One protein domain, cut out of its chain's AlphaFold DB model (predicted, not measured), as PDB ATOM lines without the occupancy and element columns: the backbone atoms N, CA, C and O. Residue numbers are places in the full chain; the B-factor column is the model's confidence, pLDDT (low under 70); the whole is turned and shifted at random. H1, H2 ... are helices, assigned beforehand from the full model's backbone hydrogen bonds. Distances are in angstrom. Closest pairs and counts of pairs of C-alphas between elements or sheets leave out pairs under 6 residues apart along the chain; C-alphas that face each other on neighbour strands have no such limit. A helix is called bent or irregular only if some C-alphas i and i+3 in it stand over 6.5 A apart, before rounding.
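Overview. This is residues 322 to 464 of the 464 residues of the protein "uncharacterized protein LOC106162859" of Lingula unguis (UniProt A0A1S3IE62). Three helical hairpins, H1 with H2, H3 with H4 and H6 with H7, are stacked side by side along one long axis, and the short H5 packs on H3 at one end. The hairpin of H3 and H4 is the middle one; H1 to H4 form an up-and-down bundle, each helix running against the one before. The printed part has 143 residues with seven named helices, H1 to H7 in order, and no named strand: the class is all helix. It is compact, with a radius of gyration of the C-alphas of 15.1 A, and only just elongated, spanning 47 by 31 by 25 A.

Arrangement. H1, residues 329 to 357, touches H2, residues 362 to 380, with residues 334 to 345 alone, opposite ways at a shallow tilt of 4 degrees; the closest C-alphas, of Thr 341 and Cys 372, are 6.4 A apart. H3, residues 387 to 407, touches H1, closest at C-alphas 400 and 342, 6.9 A. H4, residues 414 to 427, touches H3 opposite ways at 23 degrees, closest at C-alphas 420 and 398, 5.7 A. H5, residues 430 to 436, touches H3 at a steep tilt of 61 degrees, closest at C-alphas 432 and 387, 5.1 A. H6, residues 440 to 448, touches H3, closest at C-alphas 446 and 399, 5.4 A. H7, residues 453 to 463, touches H6 opposite ways at 14 degrees, closest at C-alphas 456 and 447, 5.6 A. Every O i to N i+4 pair is within hydrogen-bond range in H2, H3, H4, H6 and H7; in H1 20 of 25 are, in H5 1 of 3, beside 2 of 4 O i to N i+3 pairs.

Along the chain. H1 is 40.1 A long from C-alpha 329 at (204.750, 10.697, 143.474), irregular, with C-alphas 351 and 354 7.8 A apart; H5 is irregular too, with C-alphas 431 and 434 7.5 A apart. H3 is 30.4 A long, H2 27.0 A. H7 ends with C-alpha 463 at (186.609, -0.767, 161.017).

Size, cuts and confidence. The C-alphas farthest apart, of Lys 359 and Lys 434, are 47.4 A apart. The printed part has no cut and no long link. The pLDDT is under 70 at residue 323, residues 354 to 361 and residues 382 to 383.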
ATOM      1  N   HIS A 322     190.162  -0.020 142.244       70.50
ATOM      2  CA  HIS A 322     190.073   1.284 141.595       70.50
ATOM      3  C   HIS A 322     191.404   2.033 141.633       70.50
ATOM      4  O   HIS A 322     192.184   1.907 142.575       70.50
ATOM      5  N   LEU A 323     191.650   2.848 140.605       68.31
ATOM      6  CA  LEU A 323     192.851   3.671 140.521       68.31
ATOM      7  C   LEU A 323     192.807   4.759 141.610       68.31
ATOM      8  O   LEU A 323     191.772   5.423 141.747       68.31
ATOM      9  N   PRO A 324     193.886   4.983 142.378       71.88
ATOM     10  CA  PRO A 324     193.904   6.069 143.345       71.88
ATOM     11  C   PRO A 324     193.726   7.423 142.658       71.88
ATOM     12  O   PRO A 324     194.440   7.759 141.719       71.88
ATOM     13  N   LEU A 325     192.813   8.245 143.180       72.75
ATOM     14  CA  LEU A 325     192.668   9.661 142.807       72.75
ATOM     15  C   LEU A 325     193.715  10.547 143.510       72.75
ATOM     16  O   LEU A 325     193.464  11.716 143.799       72.75
ATOM     17  N   VAL A 326     194.864   9.966 143.853       82.56
ATOM     18  CA  VAL A 326     195.923  10.560 144.668       82.56
ATOM     19  C   VAL A 326     197.202  10.596 143.845       82.56
ATOM     20  O   VAL A 326     197.504   9.649 143.119       82.56
ATOM     21  N   ASP A 327     197.960  11.679 143.978       83.25
ATOM     22  CA  ASP A 327     199.302  11.755 143.419       83.25
ATOM     23  C   ASP A 327     200.249  10.826 144.195       83.25
ATOM     24  O   ASP A 327     200.620  11.090 145.339       83.25
ATOM     25  N   LEU A 328     200.624   9.714 143.563       84.75
ATOM     26  CA  LEU A 328     201.511   8.715 144.155       84.75
ATOM     27  C   LEU A 328     202.969   9.174 144.211       84.75
ATOM     28  O   LEU A 328     203.758   8.564 144.926       84.75
ATOM     29  N   THR A 329     203.354  10.231 143.486       83.75
ATOM     30  CA  THR A 329     204.750  10.697 143.474       83.75
ATOM     31  C   THR A 329     205.194  11.157 144.860       83.75
ATOM     32  O   THR A 329     206.291  10.810 145.293       83.75
ATOM     33  N   GLY A 330     204.304  11.830 145.598       84.12
ATOM     34  CA  GLY A 330     204.533  12.250 146.982       84.12
ATOM     35  C   GLY A 330     204.531  11.111 148.004       84.12
ATOM     36  O   GLY A 330     204.982  11.324 149.121       84.12
ATOM     37  N   LEU A 331     204.054   9.918 147.626       87.44
ATOM     38  CA  LEU A 331     203.956   8.732 148.490       87.44
ATOM     39  C   LEU A 331     204.927   7.615 148.093       87.44
ATOM     40  O   LEU A 331     204.963   6.564 148.733       87.44
ATOM     41  N   LYS A 332     205.689   7.810 147.010       87.75
ATOM     42  CA  LYS A 332     206.596   6.802 146.447       87.75
ATOM     43  C   LYS A 332     207.541   6.267 147.515       87.75
ATOM     44  O   LYS A 332     207.747   5.066 147.589       87.75
ATOM     45  N   TYR A 333     208.083   7.149 148.351       89.19
ATOM     46  CA  TYR A 333     209.021   6.782 149.402       89.19
ATOM     47  C   TYR A 333     208.414   5.799 150.417       89.19
ATOM     48  O   TYR A 333     208.964   4.719 150.634       89.19
ATOM     49  N   GLU A 334     207.274   6.147 151.011       90.88
ATOM     50  CA  GLU A 334     206.612   5.341 152.035       90.88
ATOM     51  C   GLU A 334     206.090   4.026 151.453       90.88
ATOM     52  O   GLU A 334     206.244   2.976 152.073       90.88
ATOM     53  N   LEU A 335     205.538   4.059 150.235       91.19
ATOM     54  CA  LEU A 335     205.075   2.862 149.529       91.19
ATOM     55  C   LEU A 335     206.235   1.926 149.168       91.19
ATOM     56  O   LEU A 335     206.104   0.713 149.302       91.19
ATOM     57  N   SER A 336     207.380   2.471 148.749       92.00
ATOM     58  CA  SER A 336     208.588   1.692 148.478       92.00
ATOM     59  C   SER A 336     209.143   1.040 149.746       92.00
ATOM     60  O   SER A 336     209.514  -0.129 149.700       92.00
ATOM     61  N   LEU A 337     209.172   1.735 150.887       91.69
ATOM     62  CA  LEU A 337     209.619   1.130 152.150       91.69
ATOM     63  C   LEU A 337     208.641   0.084 152.690       91.69
ATOM     64  O   LEU A 337     209.075  -0.951 153.203       91.69
ATOM     65  N   LEU A 338     207.336   0.329 152.546       92.06
ATOM     66  CA  LEU A 338     206.296  -0.644 152.863       92.06
ATOM     67  C   LEU A 338     206.490  -1.919 152.033       92.06
ATOM     68  O   LEU A 338     206.529  -3.013 152.595       92.06
ATOM     69  N   GLN A 339     206.694  -1.771 150.720       92.94
ATOM     70  CA  GLN A 339     206.951  -2.897 149.829       92.94
ATOM     71  C   GLN A 339     208.248  -3.625 150.183       92.94
ATOM     72  O   GLN A 339     208.226  -4.841 150.311       92.94
ATOM     73  N   PHE A 340     209.355  -2.906 150.389       93.44
ATOM     74  CA  PHE A 340     210.636  -3.512 150.760       93.44
ATOM     75  C   PHE A 340     210.509  -4.369 152.021       93.44
ATOM     76  O   PHE A 340     210.942  -5.517 152.043       93.44
ATOM     77  N   THR A 341     209.860  -3.834 153.057       92.44
ATOM     78  CA  THR A 341     209.671  -4.558 154.319       92.44
ATOM     79  C   THR A 341     208.782  -5.790 154.122       92.44
ATOM     80  O   THR A 341     209.088  -6.860 154.646       92.44
ATOM     81  N   SER A 342     207.711  -5.665 153.331       91.81
ATOM     82  CA  SER A 342     206.823  -6.779 152.982       91.81
ATOM     83  C   SER A 342     207.561  -7.874 152.202       91.81
ATOM     84  O   SER A 342     207.511  -9.042 152.582       91.81
ATOM     85  N   ASP A 343     208.332  -7.504 151.179       93.44
ATOM     86  CA  ASP A 343     209.087  -8.432 150.333       93.44
ATOM     87  C   ASP A 343     210.137  -9.212 151.127       93.44
ATOM     88  O   ASP A 343     210.268 -10.424 150.944       93.44
ATOM     89  N   VAL A 344     210.849  -8.547 152.047       92.62
ATOM     90  CA  VAL A 344     211.807  -9.204 152.952       92.62
ATOM     91  C   VAL A 344     211.105 -10.290 153.771       92.62
ATOM     92  O   VAL A 344     211.583 -11.423 153.829       92.62
ATOM     93  N   MET A 345     209.953  -9.972 154.369       91.12
ATOM     94  CA  MET A 345     209.190 -10.916 155.193       91.12
ATOM     95  C   MET A 345     208.608 -12.071 154.366       91.12
ATOM     96  O   MET A 345     208.706 -13.234 154.767       91.12
ATOM     97  N   CYS A 346     208.047 -11.776 153.193       90.69
ATOM     98  CA  CYS A 346     207.500 -12.769 152.269       90.69
ATOM     99  C   CYS A 346     208.571 -13.748 151.777       90.69
ATOM    100  O   CYS A 346     208.337 -14.961 151.737       90.69
ATOM    101  N   LEU A 347     209.758 -13.250 151.423       90.81
ATOM    102  CA  LEU A 347     210.864 -14.102 150.992       90.81
ATOM    103  C   LEU A 347     211.403 -14.953 152.135       90.81
ATOM    104  O   LEU A 347     211.656 -16.136 151.925       90.81
ATOM    105  N   TRP A 348     211.498 -14.405 153.347       87.69
ATOM    106  CA  TRP A 348     211.841 -15.190 154.531       87.69
ATOM    107  C   TRP A 348     210.871 -16.351 154.751       87.69
ATOM    108  O   TRP A 348     211.298 -17.497 154.916       87.69
ATOM    109  N   GLN A 349     209.567 -16.083 154.681       87.38
ATOM    110  CA  GLN A 349     208.540 -17.117 154.803       87.38
ATOM    111  C   GLN A 349     208.615 -18.149 153.674       87.38
ATOM    112  O   GLN A 349     208.469 -19.345 153.919       87.38
ATOM    113  N   THR A 350     208.893 -17.713 152.446       88.12
ATOM    114  CA  THR A 350     208.980 -18.601 151.278       88.12
ATOM    115  C   THR A 350     210.206 -19.509 151.334       88.12
ATOM    116  O   THR A 350     210.107 -20.700 151.049       88.12
ATOM    117  N   LEU A 351     211.365 -18.959 151.701       84.62
ATOM    118  CA  LEU A 351     212.636 -19.682 151.703       84.62
ATOM    119  C   LEU A 351     212.805 -20.565 152.944       84.62
ATOM    120  O   LEU A 351     213.356 -21.661 152.846       84.62
ATOM    121  N   TYR A 352     212.328 -20.107 154.106       77.19
ATOM    122  CA  TYR A 352     212.658 -20.724 155.394       77.19
ATOM    123  C   TYR A 352     211.441 -21.095 156.249       77.19
ATOM    124  O   TYR A 352     211.610 -21.785 157.255       77.19
ATOM    125  N   GLY A 353     210.218 -20.722 155.850       74.56
ATOM    126  CA  GLY A 353     208.992 -20.972 156.618       74.56
ATOM    127  C   GLY A 353     208.778 -22.439 156.992       74.56
ATOM    128  O   GLY A 353     208.473 -22.741 158.144       74.56
ATOM    129  N   PHE A 354     209.021 -23.364 156.059       67.94
ATOM    130  CA  PHE A 354     208.867 -24.804 156.300       67.94
ATOM    131  C   PHE A 354     209.910 -25.363 157.285       67.94
ATOM    132  O   PHE A 354     209.570 -26.110 158.197       67.94
ATOM    133  N   MET A 355     211.174 -24.955 157.148       61.69
ATOM    134  CA  MET A 355     212.285 -25.433 157.987       61.69
ATOM    135  C   MET A 355     212.159 -24.981 159.450       61.69
ATOM    136  O   MET A 355     212.716 -25.598 160.359       61.69
ATOM    137  N   LEU A 356     211.443 -23.880 159.664       63.09
ATOM    138  CA  LEU A 356     211.347 -23.170 160.931       63.09
ATOM    139  C   LEU A 356     210.227 -23.637 161.852       63.09
ATOM    140  O   LEU A 356     210.335 -23.484 163.069       63.09
ATOM    141  N   GLN A 357     209.167 -24.206 161.282       59.50
ATOM    142  CA  GLN A 357     208.036 -24.718 162.056       59.50
ATOM    143  C   GLN A 357     208.383 -26.007 162.819       59.50
ATOM    144  O   GLN A 357     207.746 -26.306 163.823       59.50
ATOM    145  N   GLU A 358     209.421 -26.738 162.401       55.06
ATOM    146  CA  GLU A 358     209.825 -28.004 163.029       55.06
ATOM    147  C   GLU A 358     210.863 -27.851 164.162       55.06
ATOM    148  O   GLU A 358     211.032 -28.775 164.957       55.06
ATOM    149  N   LYS A 359     211.574 -26.714 164.260       54.62
ATOM    150  CA  LYS A 359     212.762 -26.547 165.131       54.62
ATOM    151  C   LYS A 359     212.727 -25.308 166.040       54.62
ATOM    152  O   LYS A 359     213.667 -24.519 166.029       54.62
ATOM    153  N   ASN A 360     211.676 -25.132 166.846       56.44
ATOM    154  CA  ASN A 360     211.609 -24.082 167.885       56.44
ATOM    155  C   ASN A 360     211.968 -22.660 167.386       56.44
ATOM    156  O   ASN A 360     212.600 -21.883 168.099       56.44
ATOM    157  N   GLY A 361     211.557 -22.294 166.168       65.38
ATOM    158  CA  GLY A 361     211.828 -20.988 165.550       65.38
ATOM    159  C   GLY A 361     211.028 -19.806 166.099       65.38
ATOM    160  O   GLY A 361     210.904 -18.784 165.427       65.38
ATOM    161  N   GLU A 362     210.430 -19.940 167.279       73.88
ATOM    162  CA  GLU A 362     209.506 -18.956 167.847       73.88
ATOM    163  C   GLU A 362     210.194 -17.614 168.118       73.88
ATOM    164  O   GLU A 362     209.684 -16.564 167.728       73.88
ATOM    165  N   GLY A 363     211.392 -17.651 168.715       74.94
ATOM    166  CA  GLY A 363     212.184 -16.448 168.989       74.94
ATOM    167  C   GLY A 363     212.596 -15.707 167.716       74.94
ATOM    168  O   GLY A 363     212.622 -14.477 167.694       74.94
ATOM    169  N   PHE A 364     212.836 -16.449 166.635       78.50
ATOM    170  CA  PHE A 364     213.193 -15.888 165.339       78.50
ATOM    171  C   PHE A 364     212.026 -15.123 164.709       78.50
ATOM    172  O   PHE A 364     212.167 -13.943 164.390       78.50
ATOM    173  N   TRP A 365     210.860 -15.764 164.570       81.88
ATOM    174  CA  TRP A 365     209.676 -15.106 164.010       81.88
ATOM    175  C   TRP A 365     209.231 -13.928 164.864       81.88
ATOM    176  O   TRP A 365     208.878 -12.881 164.325       81.88
ATOM    177  N   PHE A 366     209.335 -14.052 166.188       83.75
ATOM    178  CA  PHE A 366     209.108 -12.936 167.094       83.75
ATOM    179  C   PHE A 366     210.035 -11.753 166.792       83.75
ATOM    180  O   PHE A 366     209.555 -10.631 166.635       83.75
ATOM    181  N   HIS A 367     211.341 -11.991 166.660       84.25
ATOM    182  CA  HIS A 367     212.309 -10.945 166.343       84.25
ATOM    183  C   HIS A 367     212.029 -10.283 164.983       84.25
ATOM    184  O   HIS A 367     211.923  -9.057 164.912       84.25
ATOM    185  N   LEU A 368     211.832 -11.074 163.921       86.81
ATOM    186  CA  LEU A 368     211.526 -10.549 162.586       86.81
ATOM    187  C   LEU A 368     210.249  -9.706 162.574       86.81
ATOM    188  O   LEU A 368     210.226  -8.604 162.021       86.81
ATOM    189  N   ASN A 369     209.190 -10.210 163.210       88.88
ATOM    190  CA  ASN A 369     207.909  -9.524 163.254       88.88
ATOM    191  C   ASN A 369     208.010  -8.200 164.016       88.88
ATOM    192  O   ASN A 369     207.448  -7.201 163.569       88.88
ATOM    193  N   GLN A 370     208.789  -8.159 165.100       88.06
ATOM    194  CA  GLN A 370     209.094  -6.923 165.822       88.06
ATOM    195  C   GLN A 370     209.889  -5.932 164.958       88.06
ATOM    196  O   GLN A 370     209.579  -4.741 164.958       88.06
ATOM    197  N   CYS A 371     210.879  -6.404 164.192       88.81
ATOM    198  CA  CYS A 371     211.668  -5.569 163.277       88.81
ATOM    199  C   CYS A 371     210.786  -4.929 162.204       88.81
ATOM    200  O   CYS A 371     210.842  -3.713 161.988       88.81
ATOM    201  N   CYS A 372     209.911  -5.727 161.593       90.31
ATOM    202  CA  CYS A 372     208.936  -5.256 160.621       90.31
ATOM    203  C   CYS A 372     207.940  -4.264 161.247       90.31
ATOM    204  O   CYS A 372     207.812  -3.140 160.764       90.31
ATOM    205  N   ALA A 373     207.296  -4.617 162.364       91.06
ATOM    206  CA  ALA A 373     206.302  -3.762 163.011       91.06
ATOM    207  C   ALA A 373     206.887  -2.405 163.442       91.06
ATOM    208  O   ALA A 373     206.271  -1.369 163.200       91.06
ATOM    209  N   ASN A 374     208.093  -2.380 164.017       89.81
ATOM    210  CA  ASN A 374     208.749  -1.132 164.417       89.81
ATOM    211  C   ASN A 374     209.155  -0.268 163.220       89.81
ATOM    212  O   ASN A 374     209.031   0.956 163.278       89.81
ATOM    213  N   THR A 375     209.595  -0.894 162.128       89.12
ATOM    214  CA  THR A 375     209.914  -0.205 160.869       89.12
ATOM    215  C   THR A 375     208.685   0.464 160.282       89.12
ATOM    216  O   THR A 375     208.687   1.654 159.977       89.12
ATOM    217  N   LEU A 376     207.601  -0.292 160.160       89.50
ATOM    218  CA  LEU A 376     206.351   0.229 159.637       89.50
ATOM    219  C   LEU A 376     205.770   1.299 160.565       89.50
ATOM    220  O   LEU A 376     205.283   2.323 160.105       89.50
ATOM    221  N   LYS A 377     205.894   1.145 161.882       90.00
ATOM    222  CA  LYS A 377     205.501   2.202 162.813       90.00
ATOM    223  C   LYS A 377     206.306   3.486 162.602       90.00
ATOM    224  O   LYS A 377     205.718   4.562 162.587       90.00
ATOM    225  N   SER A 378     207.627   3.402 162.428       86.81
ATOM    226  CA  SER A 378     208.478   4.590 162.280       86.81
ATOM    227  C   SER A 378     208.209   5.335 160.971       86.81
ATOM    228  O   SER A 378     208.019   6.553 161.005       86.81
ATOM    229  N   VAL A 379     208.079   4.615 159.850       82.94
ATOM    230  CA  VAL A 379     207.791   5.191 158.522       82.94
ATOM    231  C   VAL A 379     206.472   5.968 158.526       82.94
ATOM    232  O   VAL A 379     206.374   7.020 157.902       82.94
ATOM    233  N   PHE A 380     205.482   5.501 159.288       82.38
ATOM    234  CA  PHE A 380     204.143   6.089 159.323       82.38
ATOM    235  C   PHE A 380     203.914   7.010 160.539       82.38
ATOM    236  O   PHE A 380     202.872   7.647 160.641       82.38
ATOM    237  N   SER A 381     204.894   7.165 161.437       76.75
ATOM    238  CA  SER A 381     204.769   8.022 162.633       76.75
ATOM    239  C   SER A 381     204.812   9.534 162.356       76.75
ATOM    240  O   SER A 381     204.501  10.332 163.239       76.75
ATOM    241  N   SER A 382     205.200   9.948 161.144       61.69
ATOM    242  CA  SER A 382     205.449  11.354 160.778       61.69
ATOM    243  C   SER A 382     204.725  11.799 159.499       61.69
ATOM    244  O   SER A 382     205.188  12.687 158.781       61.69
ATOM    245  N   LEU A 383     203.564  11.199 159.213       69.25
ATOM    246  CA  LEU A 383     202.778  11.485 158.010       69.25
ATOM    247  C   LEU A 383     202.296  12.939 157.995       69.25
ATOM    248  O   LEU A 383     201.320  13.308 158.642       69.25
ATOM    249  N   SER A 384     202.975  13.761 157.202       73.19
ATOM    250  CA  SER A 384     202.594  15.147 156.917       73.19
ATOM    251  C   SER A 384     201.995  15.240 155.516       73.19
ATOM    252  O   SER A 384     202.432  16.034 154.686       73.19
ATOM    253  N   HIS A 385     201.019  14.376 155.235       80.75
ATOM    254  CA  HIS A 385     200.391  14.259 153.921       80.75
ATOM    255  C   HIS A 385     198.984  14.865 153.917       80.75
ATOM    256  O   HIS A 385     198.321  14.894 154.956       80.75
ATOM    257  N   PRO A 386     198.474  15.326 152.758       82.00
ATOM    258  CA  PRO A 386     197.065  15.674 152.626       82.00
ATOM    259  C   PRO A 386     196.180  14.501 153.056       82.00
ATOM    260  O   PRO A 386     196.497  13.350 152.763       82.00
ATOM    261  N   ALA A 387     195.033  14.785 153.675       83.56
ATOM    262  CA  ALA A 387     194.152  13.753 154.229       83.56
ATOM    263  C   ALA A 387     193.765  12.641 153.230       83.56
ATOM    264  O   ALA A 387     193.660  11.482 153.611       83.56
ATOM    265  N   THR A 388     193.602  12.963 151.942       84.06
ATOM    266  CA  THR A 388     193.366  11.973 150.873       84.06
ATOM    267  C   THR A 388     194.528  10.995 150.707       84.06
ATOM    268  O   THR A 388     194.323   9.794 150.559       84.06
ATOM    269  N   SER A 389     195.749  11.522 150.736       88.25
ATOM    270  CA  SER A 389     196.987  10.771 150.541       88.25
ATOM    271  C   SER A 389     197.315   9.945 151.778       88.25
ATOM    272  O   SER A 389     197.682   8.781 151.665       88.25
ATOM    273  N   GLN A 390     197.070  10.516 152.959       88.38
ATOM    274  CA  GLN A 390     197.163   9.812 154.232       88.38
ATOM    275  C   GLN A 390     196.166   8.643 154.306       88.38
ATOM    276  O   GLN A 390     196.568   7.541 154.663       88.38
ATOM    277  N   ALA A 391     194.902   8.844 153.903       88.56
ATOM    278  CA  ALA A 391     193.900   7.774 153.857       88.56
ATOM    279  C   ALA A 391     194.350   6.614 152.967       88.56
ATOM    280  O   ALA A 391     194.289   5.456 153.372       88.56
ATOM    281  N   PHE A 392     194.817   6.930 151.759       90.38
ATOM    282  CA  PHE A 392     195.309   5.939 150.813       90.38
ATOM    283  C   PHE A 392     196.499   5.160 151.378       90.38
ATOM    284  O   PHE A 392     196.488   3.931 151.390       90.38
ATOM    285  N   LEU A 393     197.506   5.879 151.873       90.50
ATOM    286  CA  LEU A 393     198.743   5.297 152.373       90.50
ATOM    287  C   LEU A 393     198.489   4.402 153.597       90.50
ATOM    288  O   LEU A 393     198.961   3.269 153.619       90.50
ATOM    289  N   LEU A 394     197.678   4.850 154.562       91.00
ATOM    290  CA  LEU A 394     197.280   4.034 155.715       91.00
ATOM    291  C   LEU A 394     196.453   2.812 155.296       91.00
ATOM    292  O   LEU A 394     196.667   1.723 155.818       91.00
ATOM    293  N   SER A 395     195.554   2.955 154.317       91.12
ATOM    294  CA  SER A 395     194.776   1.822 153.793       91.12
ATOM    295  C   SER A 395     195.686   0.766 153.165       91.12
ATOM    296  O   SER A 395     195.515  -0.425 153.411       91.12
ATOM    297  N   GLN A 396     196.687   1.195 152.390       92.00
ATOM    298  CA  GLN A 396     197.692   0.299 151.821       92.00
ATOM    299  C   GLN A 396     198.557  -0.347 152.904       92.00
ATOM    300  O   GLN A 396     198.781  -1.551 152.848       92.00
ATOM    301  N   ALA A 397     198.971   0.401 153.926       92.62
ATOM    302  CA  ALA A 397     199.719  -0.144 155.056       92.62
ATOM    303  C   ALA A 397     198.936  -1.248 155.782       92.62
ATOM    304  O   ALA A 397     199.467  -2.336 156.008       92.62
ATOM    305  N   VAL A 398     197.648  -1.009 156.055       93.25
ATOM    306  CA  VAL A 398     196.740  -2.016 156.616       93.25
ATOM    307  C   VAL A 398     196.662  -3.242 155.705       93.25
ATOM    308  O   VAL A 398     196.843  -4.357 156.184       93.25
ATOM    309  N   CYS A 399     196.466  -3.058 154.398       93.44
ATOM    310  CA  CYS A 399     196.374  -4.166 153.443       93.44
ATOM    311  C   CYS A 399     197.640  -5.031 153.409       93.44
ATOM    312  O   CYS A 399     197.546  -6.257 153.442       93.44
ATOM    313  N   HIS A 400     198.813  -4.397 153.371       92.94
ATOM    314  CA  HIS A 400     200.110  -5.076 153.399       92.94
ATOM    315  C   HIS A 400     200.294  -5.874 154.689       92.94
ATOM    316  O   HIS A 400     200.634  -7.053 154.639       92.94
ATOM    317  N   VAL A 401     200.003  -5.282 155.851       93.50
ATOM    318  CA  VAL A 401     200.139  -6.003 157.124       93.50
ATOM    319  C   VAL A 401     199.106  -7.122 157.249       93.50
ATOM    320  O   VAL A 401     199.456  -8.212 157.685       93.50
ATOM    321  N   CYS A 402     197.861  -6.928 156.808       93.50
ATOM    322  CA  CYS A 402     196.872  -8.008 156.756       93.50
ATOM    323  C   CYS A 402     197.321  -9.164 155.848       93.50
ATOM    324  O   CYS A 402     197.112 -10.324 156.199       93.50
ATOM    325  N   HIS A 403     197.973  -8.864 154.718       92.31
ATOM    326  CA  HIS A 403     198.573  -9.883 153.863       92.31
ATOM    327  C   HIS A 403     199.673 -10.654 154.604       92.31
ATOM    328  O   HIS A 403     199.631 -11.883 154.645       92.31
ATOM    329  N   LEU A 404     200.595  -9.958 155.276       91.81
ATOM    330  CA  LEU A 404     201.633 -10.591 156.098       91.81
ATOM    331  C   LEU A 404     201.032 -11.480 157.200       91.81
ATOM    332  O   LEU A 404     201.417 -12.637 157.340       91.81
ATOM    333  N   LEU A 405     200.015 -10.994 157.916       92.50
ATOM    334  CA  LEU A 405     199.271 -11.761 158.925       92.50
ATOM    335  C   LEU A 405     198.553 -12.999 158.353       92.50
ATOM    336  O   LEU A 405     198.184 -13.895 159.112       92.50
ATOM    337  N   SER A 406     198.326 -13.059 157.038       90.94
ATOM    338  CA  SER A 406     197.723 -14.220 156.371       90.94
ATOM    339  C   SER A 406     198.731 -15.302 155.973       90.94
ATOM    340  O   SER A 406     198.328 -16.446 155.763       90.94
ATOM    341  N   ILE A 407     200.020 -14.961 155.868       88.75
ATOM    342  CA  ILE A 407     201.071 -15.873 155.380       88.75
ATOM    343  C   ILE A 407     202.093 -16.252 156.454       88.75
ATOM    344  O   ILE A 407     202.689 -17.329 156.371       88.75
ATOM    345  N   LEU A 408     202.323 -15.375 157.434       86.88
ATOM    346  CA  LEU A 408     203.323 -15.573 158.476       86.88
ATOM    347  C   LEU A 408     202.799 -16.512 159.573       86.88
ATOM    348  O   LEU A 408     201.592 -16.570 159.822       86.88
ATOM    349  N   PRO A 409     203.689 -17.244 160.266       81.75
ATOM    350  CA  PRO A 409     203.308 -18.021 161.439       81.75
ATOM    351  C   PRO A 409     202.691 -17.120 162.515       81.75
ATOM    352  O   PRO A 409     203.137 -15.994 162.707       81.75
ATOM    353  N   ALA A 410     201.708 -17.629 163.264       77.75
ATOM    354  CA  ALA A 410     200.985 -16.833 164.261       77.75
ATOM    355  C   ALA A 410     201.887 -16.243 165.368       77.75
ATOM    356  O   ALA A 410     201.574 -15.192 165.924       77.75
ATOM    357  N   LEU A 411     203.013 -16.883 165.683       75.00
ATOM    358  CA  LEU A 411     203.915 -16.449 166.750       75.00
ATOM    359  C   LEU A 411     204.574 -15.093 166.463       75.00
ATOM    360  O   LEU A 411     205.224 -14.895 165.437       75.00
ATOM    361  N   GLY A 412     204.449 -14.162 167.411       75.12
ATOM    362  CA  GLY A 412     205.097 -12.852 167.350       75.12
ATOM    363  C   GLY A 412     204.409 -11.837 166.439       75.12
ATOM    364  O   GLY A 412     204.891 -10.710 166.302       75.12
ATOM    365  N   THR A 413     203.286 -12.206 165.823       88.00
ATOM    366  CA  THR A 413     202.502 -11.320 164.952       88.00
ATOM    367  C   THR A 413     201.597 -10.354 165.729       88.00
ATOM    368  O   THR A 413     200.964  -9.478 165.139       88.00
ATOM    369  N   GLU A 414     201.579 -10.430 167.063       90.62
ATOM    370  CA  GLU A 414     200.809  -9.537 167.933       90.62
ATOM    371  C   GLU A 414     201.208  -8.068 167.742       90.62
ATOM    372  O   GLU A 414     200.355  -7.185 167.755       90.62
ATOM    373  N   SER A 415     202.501  -7.803 167.528       90.19
ATOM    374  CA  SER A 415     203.022  -6.453 167.267       90.19
ATOM    375  C   SER A 415     202.425  -5.842 165.993       90.19
ATOM    376  O   SER A 415     202.010  -4.683 165.993       90.19
ATOM    377  N   MET A 416     202.303  -6.642 164.931       92.31
ATOM    378  CA  MET A 416     201.656  -6.256 163.677       92.31
ATOM    379  C   MET A 416     200.149  -6.066 163.848       92.31
ATOM    380  O   MET A 416     199.590  -5.103 163.335       92.31
ATOM    381  N   PHE A 417     199.485  -6.947 164.598       93.25
ATOM    382  CA  PHE A 417     198.061  -6.802 164.905       93.25
ATOM    383  C   PHE A 417     197.763  -5.488 165.642       93.25
ATOM    384  O   PHE A 417     196.844  -4.761 165.262       93.25
ATOM    385  N   VAL A 418     198.565  -5.152 166.659       93.31
ATOM    386  CA  VAL A 418     198.454  -3.877 167.385       93.31
ATOM    387  C   VAL A 418     198.696  -2.693 166.447       93.31
ATOM    388  O   VAL A 418     197.936  -1.730 166.483       93.31
ATOM    389  N   LEU A 419     199.681  -2.785 165.550       93.19
ATOM    390  CA  LEU A 419     199.949  -1.737 164.564       93.19
ATOM    391  C   LEU A 419     198.749  -1.481 163.635       93.19
ATOM    392  O   LEU A 419     198.402  -0.330 163.380       93.19
ATOM    393  N   VAL A 420     198.068  -2.536 163.171       94.00
ATOM    394  CA  VAL A 420     196.851  -2.385 162.352       94.00
ATOM    395  C   VAL A 420     195.727  -1.719 163.150       94.00
ATOM    396  O   VAL A 420     195.021  -0.872 162.608       94.00
ATOM    397  N   LEU A 421     195.555  -2.055 164.433       93.69
ATOM    398  CA  LEU A 421     194.566  -1.392 165.295       93.69
ATOM    399  C   LEU A 421     194.838   0.109 165.456       93.69
ATOM    400  O   LEU A 421     193.892   0.907 165.442       93.69
ATOM    401  N   ASP A 422     196.109   0.483 165.596       92.50
ATOM    402  CA  ASP A 422     196.533   1.878 165.686       92.50
ATOM    403  C   ASP A 422     196.187   2.620 164.381       92.50
ATOM    404  O   ASP A 422     195.474   3.625 164.413       92.50
ATOM    405  N   TRP A 423     196.554   2.074 163.218       92.19
ATOM    406  CA  TRP A 423     196.246   2.694 161.921       92.19
ATOM    407  C   TRP A 423     194.755   2.738 161.584       92.19
ATOM    408  O   TRP A 423     194.283   3.724 161.021       92.19
ATOM    409  N   LEU A 424     193.977   1.715 161.951       90.62
ATOM    410  CA  LEU A 424     192.517   1.766 161.821       90.62
ATOM    411  C   LEU A 424     191.923   2.886 162.680       90.62
ATOM    412  O   LEU A 424     190.966   3.532 162.265       90.62
ATOM    413  N   SER A 425     192.497   3.148 163.858       90.50
ATOM    414  CA  SER A 425     192.078   4.274 164.698       90.50
ATOM    415  C   SER A 425     192.409   5.621 164.049       90.50
ATOM    416  O   SER A 425     191.590   6.534 164.106       90.50
ATOM    417  N   GLU A 426     193.561   5.745 163.386       87.69
ATOM    418  CA  GLU A 426     193.914   6.947 162.619       87.69
ATOM    419  C   GLU A 426     192.994   7.161 161.408       87.69
ATOM    420  O   GLU A 426     192.559   8.281 161.145       87.69
ATOM    421  N   LEU A 427     192.625   6.086 160.707       85.31
ATOM    422  CA  LEU A 427     191.678   6.123 159.587       85.31
ATOM    423  C   LEU A 427     190.260   6.553 159.999       85.31
ATOM    424  O   LEU A 427     189.485   6.996 159.145       85.31
ATOM    425  N   GLN A 428     189.923   6.430 161.286       84.88
ATOM    426  CA  GLN A 428     188.660   6.886 161.869       84.88
ATOM    427  C   GLN A 428     188.668   8.358 162.292       84.88
ATOM    428  O   GLN A 428     187.614   8.887 162.639       84.88
ATOM    429  N   ALA A 429     189.819   9.036 162.263       84.62
ATOM    430  CA  ALA A 429     189.882  10.453 162.588       84.62
ATOM    431  C   ALA A 429     189.055  11.278 161.588       84.62
ATOM    432  O   ALA A 429     189.150  11.074 160.374       84.62
ATOM    433  N   ASP A 430     188.284  12.254 162.083       79.56
ATOM    434  CA  ASP A 430     187.357  13.070 161.279       79.56
ATOM    435  C   ASP A 430     188.014  13.704 160.043       79.56
ATOM    436  O   ASP A 430     187.387  13.854 158.991       79.56
ATOM    437  N   SER A 431     189.299  14.054 160.150       78.75
ATOM    438  CA  SER A 431     190.089  14.644 159.069       78.75
ATOM    439  C   SER A 431     190.281  13.711 157.869       78.75
ATOM    440  O   SER A 431     190.426  14.202 156.749       78.75
ATOM    441  N   VAL A 432     190.270  12.391 158.079       81.62
ATOM    442  CA  VAL A 432     190.612  11.364 157.079       81.62
ATOM    443  C   VAL A 432     189.412  10.469 156.737       81.62
ATOM    444  O   VAL A 432     189.293  10.012 155.598       81.62
ATOM    445  N   LEU A 433     188.463  10.307 157.665       83.75
ATOM    446  CA  LEU A 433     187.326   9.378 157.597       83.75
ATOM    447  C   LEU A 433     186.527   9.441 156.286       83.75
ATOM    448  O   LEU A 433     186.154   8.409 155.725       83.75
ATOM    449  N   LYS A 434     186.292  10.648 155.754       84.19
ATOM    450  CA  LYS A 434     185.574  10.842 154.481       84.19
ATOM    451  C   LYS A 434     186.233  10.086 153.319       84.19
ATOM    452  O   LYS A 434     185.534   9.616 152.425       84.19
ATOM    453  N   TYR A 435     187.561   9.998 153.320       82.44
ATOM    454  CA  TYR A 435     188.343   9.334 152.280       82.44
ATOM    455  C   TYR A 435     188.542   7.849 152.580       82.44
ATOM    456  O   TYR A 435     188.553   7.054 151.650       82.44
ATOM    457  N   THR A 436     188.600   7.458 153.856       80.81
ATOM    458  CA  THR A 436     188.641   6.051 154.285       80.81
ATOM    459  C   THR A 436     187.482   5.237 153.707       80.81
ATOM    460  O   THR A 436     187.671   4.094 153.301       80.81
ATOM    461  N   LEU A 437     186.288   5.834 153.584       82.50
ATOM    462  CA  LEU A 437     185.126   5.172 152.976       82.50
ATOM    463  C   LEU A 437     185.376   4.691 151.535       82.50
ATOM    464  O   LEU A 437     184.752   3.720 151.121       82.50
ATOM    465  N   LEU A 438     186.295   5.322 150.792       82.81
ATOM    466  CA  LEU A 438     186.670   4.908 149.432       82.81
ATOM    467  C   LEU A 438     187.489   3.613 149.412       82.81
ATOM    468  O   LEU A 438     187.497   2.915 148.404       82.81
ATOM    469  N   TYR A 439     188.184   3.306 150.507       85.88
ATOM    470  CA  TYR A 439     189.088   2.160 150.627       85.88
ATOM    471  C   TYR A 439     188.547   1.078 151.562       85.88
ATOM    472  O   TYR A 439     189.199   0.060 151.781       85.88
ATOM    473  N   ARG A 440     187.347   1.282 152.115       88.19
ATOM    474  CA  ARG A 440     186.751   0.389 153.106       88.19
ATOM    475  C   ARG A 440     186.607  -1.041 152.598       88.19
ATOM    476  O   ARG A 440     186.996  -1.952 153.313       88.19
ATOM    477  N   GLU A 441     186.080  -1.239 151.392       88.50
ATOM    478  CA  GLU A 441     185.906  -2.587 150.822       88.50
ATOM    479  C   GLU A 441     187.249  -3.313 150.681       88.50
ATOM    480  O   GLU A 441     187.371  -4.466 151.082       88.50
ATOM    481  N   THR A 442     188.274  -2.601 150.210       87.94
ATOM    482  CA  THR A 442     189.652  -3.096 150.101       87.94
ATOM    483  C   THR A 442     190.226  -3.503 151.465       87.94
ATOM    484  O   THR A 442     190.796  -4.586 151.592       87.94
ATOM    485  N   ILE A 443     190.030  -2.682 152.503       90.69
ATOM    486  CA  ILE A 443     190.474  -2.999 153.870       90.69
ATOM    487  C   ILE A 443     189.678  -4.183 154.452       90.69
ATOM    488  O   ILE A 443     190.242  -5.057 155.109       90.69
ATOM    489  N   GLU A 444     188.365  -4.243 154.219       92.50
ATOM    490  CA  GLU A 444     187.531  -5.367 154.658       92.50
ATOM    491  C   GLU A 444     187.987  -6.683 154.018       92.50
ATOM    492  O   GLU A 444     188.067  -7.704 154.705       92.50
ATOM    493  N   GLU A 445     188.296  -6.665 152.720       91.31
ATOM    494  CA  GLU A 445     188.795  -7.831 151.998       91.31
ATOM    495  C   GLU A 445     190.146  -8.290 152.551       91.31
ATOM    496  O   GLU A 445     190.302  -9.476 152.843       91.31
ATOM    497  N   SER A 446     191.083  -7.369 152.805       92.56
ATOM    498  CA  SER A 446     192.385  -7.732 153.370       92.56
ATOM    499  C   SER A 446     192.267  -8.314 154.782       92.56
ATOM    500  O   SER A 446     192.916  -9.312 155.089       92.56
ATOM    501  N   ILE A 447     191.408  -7.753 155.646       93.62
ATOM    502  CA  ILE A 447     191.201  -8.266 157.013       93.62
ATOM    503  C   ILE A 447     190.629  -9.691 156.997       93.62
ATOM    504  O   ILE A 447     190.984 -10.507 157.852       93.62
ATOM    505  N   ARG A 448     189.766 -10.023 156.028       92.94
ATOM    506  CA  ARG A 448     189.177 -11.369 155.902       92.94
ATOM    507  C   ARG A 448     190.197 -12.455 155.555       92.94
ATOM    508  O   ARG A 448     189.892 -13.625 155.756       92.94
ATOM    509  N   LEU A 449     191.381 -12.090 155.066       90.81
ATOM    510  CA  LEU A 449     192.455 -13.038 154.756       90.81
ATOM    511  C   LEU A 449     193.243 -13.482 155.994       90.81
ATOM    512  O   LEU A 449     193.965 -14.475 155.934       90.81
ATOM    513  N   ILE A 450     193.121 -12.767 157.115       91.88
ATOM    514  CA  ILE A 450     193.847 -13.089 158.345       91.88
ATOM    515  C   ILE A 450     193.379 -14.448 158.875       91.88
ATOM    516  O   ILE A 450     192.194 -14.648 159.140       91.88
ATOM    517  N   GLN A 451     194.329 -15.361 159.089       85.12
ATOM    518  CA  GLN A 451     194.042 -16.727 159.542       85.12
ATOM    519  C   GLN A 451     193.433 -16.773 160.953       85.12
ATOM    520  O   GLN A 451     192.625 -17.645 161.265       85.12
ATOM    521  N   ASN A 452     193.814 -15.834 161.825       87.50
ATOM    522  CA  ASN A 452     193.283 -15.744 163.179       87.50
ATOM    523  C   ASN A 452     191.885 -15.097 163.181       87.50
ATOM    524  O   ASN A 452     191.750 -13.875 163.093       87.50
ATOM    525  N   GLU A 453     190.848 -15.922 163.343       88.88
ATOM    526  CA  GLU A 453     189.447 -15.479 163.353       88.88
ATOM    527  C   GLU A 453     189.133 -14.439 164.439       88.88
ATOM    528  O   GLU A 453     188.320 -13.540 164.227       88.88
ATOM    529  N   GLN A 454     189.766 -14.525 165.613       91.12
ATOM    530  CA  GLN A 454     189.529 -13.550 166.682       91.12
ATOM    531  C   GLN A 454     190.074 -12.175 166.298       91.12
ATOM    532  O   GLN A 454     189.442 -11.149 166.567       91.12
ATOM    533  N   TRP A 455     191.238 -12.146 165.647       92.19
ATOM    534  CA  TRP A 455     191.849 -10.911 165.171       92.19
ATOM    535  C   TRP A 455     191.061 -10.320 164.015       92.19
ATOM    536  O   TRP A 455     190.727  -9.138 164.074       92.19
ATOM    537  N   SER A 456     190.678 -11.127 163.023       92.00
ATOM    538  CA  SER A 456     189.871 -10.647 161.899       92.00
ATOM    539  C   SER A 456     188.534 -10.072 162.375       92.00
ATOM    540  O   SER A 456     188.172  -8.962 161.992       92.00
ATOM    541  N   GLN A 457     187.842 -10.734 163.311       93.12
ATOM    542  CA  GLN A 457     186.615 -10.202 163.915       93.12
ATOM    543  C   GLN A 457     186.844  -8.897 164.685       93.12
ATOM    544  O   GLN A 457     186.003  -8.000 164.631       93.12
ATOM    545  N   THR A 458     187.952  -8.783 165.419       93.69
ATOM    546  CA  THR A 458     188.277  -7.573 166.187       93.69
ATOM    547  C   THR A 458     188.577  -6.397 165.260       93.69
ATOM    548  O   THR A 458     188.040  -5.311 165.469       93.69
ATOM    549  N   LEU A 459     189.363  -6.618 164.204       92.81
ATOM    550  CA  LEU A 459     189.691  -5.600 163.206       92.81
ATOM    551  C   LEU A 459     188.462  -5.182 162.394       92.81
ATOM    552  O   LEU A 459     188.247  -3.991 162.204       92.81
ATOM    553  N   LEU A 460     187.607  -6.130 161.995       92.88
ATOM    554  CA  LEU A 460     186.338  -5.812 161.333       92.88
ATOM    555  C   LEU A 460     185.446  -4.963 162.242       92.88
ATOM    556  O   LEU A 460     184.972  -3.922 161.812       92.88
ATOM    557  N   LYS A 461     185.266  -5.348 163.513       91.75
ATOM    558  CA  LYS A 461     184.502  -4.538 164.483       91.75
ATOM    559  C   LYS A 461     185.091  -3.148 164.686       91.75
ATOM    560  O   LYS A 461     184.340  -2.232 164.978       91.75
ATOM    561  N   LYS A 462     186.414  -3.017 164.601       90.06
ATOM    562  CA  LYS A 462     187.103  -1.736 164.723       90.06
ATOM    563  C   LYS A 462     186.940  -0.881 163.468       90.06
ATOM    564  O   LYS A 462     186.944   0.328 163.610       90.06
ATOM    565  N   LEU A 463     186.818  -1.476 162.282       87.25
ATOM    566  CA  LEU A 463     186.609  -0.767 161.017       87.25
ATOM    567  C   LEU A 463     185.160  -0.273 160.837       87.25
ATOM    568  O   LEU A 463     184.958   0.775 160.222       87.25
ATOM    569  N   LEU A 464     184.177  -1.040 161.335       82.75
ATOM    570  CA  LEU A 464     182.748  -0.685 161.366       82.75
ATOM    571  C   LEU A 464     182.468   0.462 162.342       82.75
ATOM    572  O   LEU A 464     181.605   1.296 161.984       82.75
TER     573      LEU A 464